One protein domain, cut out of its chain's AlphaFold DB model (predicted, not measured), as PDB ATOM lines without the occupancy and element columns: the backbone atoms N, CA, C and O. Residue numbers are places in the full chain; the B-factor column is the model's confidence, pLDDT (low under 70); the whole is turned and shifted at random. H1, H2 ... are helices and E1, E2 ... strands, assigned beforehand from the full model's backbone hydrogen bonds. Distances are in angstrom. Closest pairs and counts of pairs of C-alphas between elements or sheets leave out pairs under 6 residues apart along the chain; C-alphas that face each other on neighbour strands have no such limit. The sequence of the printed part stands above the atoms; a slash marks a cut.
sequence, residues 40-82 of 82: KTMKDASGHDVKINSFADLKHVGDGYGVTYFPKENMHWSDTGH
ATOM      1  N   LYS A  40     -12.096  22.462  -6.650       97.62
ATOM      2  CA  LYS A  40     -13.538  22.509  -6.369       97.62
ATOM      3  C   LYS A  40     -14.075  21.119  -6.031       97.62
ATOM      4  O   LYS A  40     -13.561  20.111  -6.510       97.62
ATOM      5  N   THR A  41     -15.148  21.093  -5.252       98.19
ATOM      6  CA  THR A  41     -15.969  19.900  -5.025       98.19
ATOM      7  C   THR A  41     -17.275  20.058  -5.792       98.19
ATOM      8  O   THR A  41     -17.865  21.140  -5.780       98.19
ATOM      9  N   MET A  42     -17.701  19.003  -6.481       96.12
ATOM     10  CA  MET A  42     -18.932  18.960  -7.273       96.12
ATOM     11  C   MET A  42     -19.710  17.688  -6.943       96.12
ATOM     12  O   MET A  42     -19.121  16.711  -6.491       96.12
ATOM     13  N   LYS A  43     -21.022  17.692  -7.187       97.94
ATOM     14  CA  LYS A  43     -21.829  16.472  -7.121       97.94
ATOM     15  C   LYS A  43     -21.642  15.667  -8.404       97.94
ATOM     16  O   LYS A  43     -21.597  16.260  -9.480       97.94
ATOM     17  N   ASP A  44     -21.518  14.350  -8.290       97.12
ATOM     18  CA  ASP A  44     -21.678  13.443  -9.425       97.12
ATOM     19  C   ASP A  44     -23.164  13.123  -9.673       97.12
ATOM     20  O   ASP A  44     -24.050  13.501  -8.899       97.12
ATOM     21  N   ALA A  45     -23.451  12.395 -10.753       96.56
ATOM     22  CA  ALA A  45     -24.815  12.010 -11.108       96.56
ATOM     23  C   ALA A  45     -25.489  11.054 -10.104       96.56
ATOM     24  O   ALA A  45     -26.709  10.909 -10.131       96.56
ATOM     25  N   SER A  46     -24.722  10.440  -9.198       96.94
ATOM     26  CA  SER A  46     -25.243   9.639  -8.082       96.94
ATOM     27  C   SER A  46     -25.470  10.470  -6.809       96.94
ATOM     28  O   SER A  46     -25.985   9.951  -5.820       96.94
ATOM     29  N   GLY A  47     -25.115  11.760  -6.817       97.38
ATOM     30  CA  GLY A  47     -25.254  12.676  -5.685       97.38
ATOM     31  C   GLY A  47     -24.061  12.693  -4.719       97.38
ATOM     32  O   GLY A  47     -24.142  13.340  -3.666       97.38
ATOM     33  N   HIS A  48     -22.949  12.031  -5.044       97.88
ATOM     34  CA  HIS A  48     -21.755  12.028  -4.197       97.88
ATOM     35  C   HIS A  48     -20.879  13.256  -4.439       97.88
ATOM     36  O   HIS A  48     -20.812  13.782  -5.544       97.88
ATOM     37  N   ASP A  49     -20.190  13.711  -3.391       98.25
ATOM     38  CA  ASP A  49     -19.192  14.774  -3.513       98.25
ATOM     39  C   ASP A  49     -17.893  14.239  -4.126       98.25
ATOM     40  O   ASP A  49     -17.239  13.361  -3.562       98.25
ATOM     41  N   VAL A  50     -17.485  14.826  -5.248       97.88
ATOM     42  CA  VAL A  50     -16.238  14.526  -5.954       97.88
ATOM     43  C   VAL A  50     -15.351  15.765  -5.948       97.88
ATOM     44  O   VAL A  50     -15.736  16.837  -6.423       97.88
ATOM     45  N   LYS A  51     -14.135  15.625  -5.413       98.19
ATOM     46  CA  LYS A  51     -13.109  16.668  -5.494       98.19
ATOM     47  C   LYS A  51     -12.429  16.608  -6.858       98.19
ATOM     48  O   LYS A  51     -11.849  15.589  -7.216       98.19
ATOM     49  N   ILE A  52     -12.452  17.720  -7.581       98.38
ATOM     50  CA  ILE A  52     -11.855  17.832  -8.908       98.38
ATOM     51  C   ILE A  52     -10.397  18.259  -8.756       98.38
ATOM     52  O   ILE A  52     -10.107  19.404  -8.410       98.38
ATOM     53  N   ASN A  53      -9.463  17.349  -9.016       98.06
ATOM     54  CA  ASN A  53      -8.024  17.634  -8.972       98.06
ATOM     55  C   ASN A  53      -7.422  17.735 -10.378       98.06
ATOM     56  O   ASN A  53      -6.336  18.287 -10.554       98.06
ATOM     57  N   SER A  54      -8.129  17.223 -11.385       97.56
ATOM     58  CA  SER A  54      -7.661  17.144 -12.762       97.56
ATOM     59  C   SER A  54      -8.798  17.317 -13.772       97.56
ATOM     60  O   SER A  54      -9.981  17.257 -13.442       97.56
ATOM     61  N   PHE A  55      -8.433  17.496 -15.044       96.06
ATOM     62  CA  PHE A  55      -9.408  17.478 -16.135       96.06
ATOM     63  C   PHE A  55     -10.057  16.100 -16.317       96.06
ATOM     64  O   PHE A  55     -11.187  16.007 -16.783       96.06
ATOM     65  N   ALA A  56      -9.354  15.018 -15.961       96.75
ATOM     66  CA  ALA A  56      -9.912  13.672 -16.022       96.75
ATOM     67  C   ALA A  56     -11.083  13.512 -15.044       96.75
ATOM     68  O   ALA A  56     -12.114  12.978 -15.439       96.75
ATOM     69  N   ASP A  57     -10.957  14.064 -13.836       97.81
ATOM     70  CA  ASP A  57     -12.037  14.060 -12.842       97.81
ATOM     71  C   ASP A  57     -13.250  14.847 -13.356       97.81
ATOM     72  O   ASP A  57     -14.383  14.386 -13.251       97.81
ATOM     73  N   LEU A  58     -13.012  16.010 -13.977       97.25
ATOM     74  CA  LEU A  58     -14.084  16.817 -14.563       97.25
ATOM     75  C   LEU A  58     -14.819  16.071 -15.684       97.25
ATOM     76  O   LEU A  58     -16.047  16.086 -15.721       97.25
ATOM     77  N   LYS A  59     -14.082  15.396 -16.577       96.62
ATOM     78  CA  LYS A  59     -14.682  14.558 -17.625       96.62
ATOM     79  C   LYS A  59     -15.499  13.417 -17.032       96.62
ATOM     80  O   LYS A  59     -16.600  13.177 -17.499       96.62
ATOM     81  N   HIS A  60     -14.988  12.762 -15.991       96.88
ATOM     82  CA  HIS A  60     -15.694  11.669 -15.328       96.88
ATOM     83  C   HIS A  60     -17.030  12.125 -14.723       96.88
ATOM     84  O   HIS A  60     -18.045  11.454 -14.893       96.88
ATOM     85  N   VAL A  61     -17.050  13.296 -14.076       97.56
ATOM     86  CA  VAL A  61     -18.298  13.898 -13.582       97.56
ATOM     87  C   VAL A  61     -19.243  14.232 -14.740       97.56
ATOM     88  O   VAL A  61     -20.422  13.896 -14.666       97.56
ATOM     89  N   GLY A  62     -18.735  14.848 -15.815       96.56
ATOM     90  CA  GLY A  62     -19.520  15.155 -17.016       96.56
ATOM     91  C   GLY A  62     -20.167  13.916 -17.642       96.56
ATOM     92  O   GLY A  62     -21.377  13.914 -17.872       96.56
ATOM     93  N   ASP A  63     -19.397  12.840 -17.826       97.12
ATOM     94  CA  ASP A  63     -19.879  11.563 -18.366       97.12
ATOM     95  C   ASP A  63     -21.014  10.980 -17.515       97.12
ATOM     96  O   ASP A  63     -21.998  10.479 -18.059       97.12
ATOM     97  N   GLY A  64     -20.931  11.103 -16.185       97.31
ATOM     98  CA  GLY A  64     -22.007  10.685 -15.284       97.31
ATOM     99  C   GLY A  64     -23.338  11.393 -15.561       97.31
ATOM    100  O   GLY A  64     -24.395  10.779 -15.434       97.31
ATOM    101  N   TYR A  65     -23.297  12.658 -15.988       96.94
ATOM    102  CA  TYR A  65     -24.476  13.439 -16.381       96.94
ATOM    103  C   TYR A  65     -24.851  13.292 -17.866       96.94
ATOM    104  O   TYR A  65     -25.741  13.998 -18.341       96.94
ATOM    105  N   GLY A  66     -24.191  12.399 -18.608       96.56
ATOM    106  CA  GLY A  66     -24.410  12.226 -20.045       96.56
ATOM    107  C   GLY A  66     -23.804  13.344 -20.895       96.56
ATOM    108  O   GLY A  66     -24.302  13.613 -21.983       96.56
ATOM    109  N   VAL A  67     -22.763  14.024 -20.404       96.75
ATOM    110  CA  VAL A  67     -22.039  15.080 -21.126       96.75
ATOM    111  C   VAL A  67     -20.598  14.631 -21.359       96.75
ATOM    112  O   VAL A  67     -19.722  14.811 -20.512       96.75
ATOM    113  N   THR A  68     -20.347  14.067 -22.534       96.81
ATOM    114  CA  THR A  68     -19.076  13.441 -22.898       96.81
ATOM    115  C   THR A  68     -18.182  14.379 -23.697       96.81
ATOM    116  O   THR A  68     -18.589  14.984 -24.689       96.81
ATOM    117  N   TYR A  69     -16.922  14.481 -23.274       95.25
ATOM    118  CA  TYR A  69     -15.903  15.307 -23.919       95.25
ATOM    119  C   TYR A  69     -15.276  14.613 -25.131       95.25
ATOM    120  O   TYR A  69     -14.788  13.484 -25.022       95.25
ATOM    121  N   PHE A  70     -15.180  15.321 -26.256       92.88
ATOM    122  CA  PHE A  70     -14.520  14.820 -27.457       92.88
ATOM    123  C   PHE A  70     -13.022  15.174 -27.466       92.88
ATOM    124  O   PHE A  70     -12.659  16.326 -27.680       92.88
ATOM    125  N   PRO A  71     -12.091  14.214 -27.315       88.81
ATOM    126  CA  PRO A  71     -10.673  14.514 -27.093       88.81
ATOM    127  C   PRO A  71      -9.927  15.131 -28.284       88.81
ATOM    128  O   PRO A  71      -8.798  15.590 -28.107       88.81
ATOM    129  N   LYS A  72     -10.511  15.127 -29.491       86.12
ATOM    130  CA  LYS A  72      -9.880  15.737 -30.675       86.12
ATOM    131  C   LYS A  72     -10.066  17.252 -30.727       86.12
ATOM    132  O   LYS A  72      -9.292  17.923 -31.409       86.12
ATOM    133  N   GLU A  73     -11.041  17.779 -29.995       80.81
ATOM    134  CA  GLU A  73     -11.340  19.204 -29.917       80.81
ATOM    135  C   GLU A  73     -11.241  19.646 -28.465       80.81
ATOM    136  O   GLU A  73     -11.677  18.956 -27.554       80.81
ATOM    137  N   ASN A  74     -10.633  20.799 -28.211       83.69
ATOM    138  CA  ASN A  74     -10.387  21.225 -26.835       83.69
ATOM    139  C   ASN A  74     -11.623  21.799 -26.126       83.69
ATOM    140  O   ASN A  74     -11.543  22.114 -24.943       83.69
ATOM    141  N   MET A  75     -12.735  21.937 -26.848       90.75
ATOM    142  CA  MET A  75     -13.950  22.601 -26.387       90.75
ATOM    143  C   MET A  75     -15.218  21.754 -26.511       90.75
ATOM    144  O   MET A  75     -16.220  22.149 -25.935       90.75
ATOM    145  N   HIS A  76     -15.226  20.651 -27.263       94.25
ATOM    146  CA  HIS A  76     -16.478  20.001 -27.656       94.25
ATOM    147  C   HIS A  76     -16.974  18.995 -26.613       94.25
ATOM    148  O   HIS A  76     -16.267  18.045 -26.259       94.25
ATOM    149  N   TRP A  77     -18.213  19.188 -26.165       95.94
ATOM    150  CA  TRP A  77     -18.935  18.279 -25.279       95.94
ATOM    151  C   TRP A  77     -20.286  17.941 -25.901       95.94
ATOM    152  O   TRP A  77     -20.994  18.833 -26.370       95.94
ATOM    153  N   SER A  78     -20.674  16.671 -25.892       96.31
ATOM    154  CA  SER A  78     -21.968  16.229 -26.418       96.31
ATOM    155  C   SER A  78     -22.473  15.007 -25.668       96.31
ATOM    156  O   SER A  78     -21.741  14.387 -24.902       96.31
ATOM    157  N   ASP A  79     -23.716  14.621 -25.908       96.19
ATOM    158  CA  ASP A  79     -24.291  13.397 -25.342       96.19
ATOM    159  C   ASP A  79     -23.694  12.093 -25.904       96.19
ATOM    160  O   ASP A  79     -24.024  11.002 -25.445       96.19
ATOM    161  N   THR A  80     -22.816  12.191 -26.907       92.69
ATOM    162  CA  THR A  80     -22.164  11.038 -27.553       92.69
ATOM    163  C   THR A  80     -20.644  11.176 -27.669       92.69
ATOM    164  O   THR A  80     -19.977  10.262 -28.164       92.69
ATOM    165  N   GLY A  81     -20.073  12.304 -27.235       85.94
ATOM    166  CA  GLY A  81     -18.641  12.594 -27.344       85.94
ATOM    167  C   GLY A  81     -18.127  12.731 -28.779       85.94
ATOM    168  O   GLY A  81     -16.933  12.537 -29.002       85.94
ATOM    169  N   HIS A  82     -19.019  12.999 -29.736       80.56
ATOM    170  CA  HIS A  82     -18.758  13.143 -31.172       80.56
ATOM    171  C   HIS A  82     -19.652  14.224 -31.792       80.56
ATOM    172  O   HIS A  82     -20.671  14.581 -31.148       80.56
TER     173      HIS A  82
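Overview. This is residues 40 to 82 of the 82 residues of the protein "VanY domain-containing protein" of Burkholderia gladioli (UniProt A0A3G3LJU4). Here you see a small flat row of three parts: a short hairpin of strands E1 and E2 at one end, the helix H1 in the middle, and at the other end a loop of chain, residues 68 to 78, that folds back on itself and ends in E3. The 43 printed residues hold E1, E2, H1 and E3 in that order; under half of them are in named elements, and the class is mixed, helices and strands. E1 and E2 make a two-stranded antiparallel sheet, order E1 - E2. The whole is compact, with a radius of gyration of the C-alphas of 10.5 A, and its spans of 28 by 19 by 10 A make it only just flat.

Along the chain. Find C-alpha 41 at (-15.969, 19.900, -5.025), where E1, residues 41 to 43, begins its 7.1 A. Next comes E2, residues 49 to 51, 6.7 A long. H1, residues 55 to 64, runs 14.3 A from C-alpha 55 at (-9.408, 17.478, -16.135). E3, residues 76 to 78, spans 6.8 A and ends at C-alpha 78, (-21.968, 16.229, -26.418).

Arrangement. Look first at the hairpin E1 and E2, whose directions stand at 143 degrees; N 42 and O 50 are within hydrogen-bond range at 2.9 A, N 50 and O 42 at 2.8 A. From E2 to H1 the closest C-alphas are those of Lys 51 and Asp 57, 7.9 A apart; from E1 to H1, those of Lys 43 and Val 61, 7.8 A. In H1 every O i to N i+4 pair is within hydrogen-bond range. H1 and E3 are near each other, with 5 pairs of C-alphas within 10 A. E3 pairs with no named strand, but its residues 77 to 78 pair antiparallel with residues 68 to 69. E3 is apart from E1 and E2.

Size, cuts and confidence. The C-alphas of Gly 47 and Lys 72, the two farthest apart, are 29.5 A from each other. The printed part has no cut and ends at His 82, the chain's last residue. The link from H1 to E3, 11 residues, is long; the other two are tight. Mean pLDDT of the printed part is 94.9, and no printed residue is under 70.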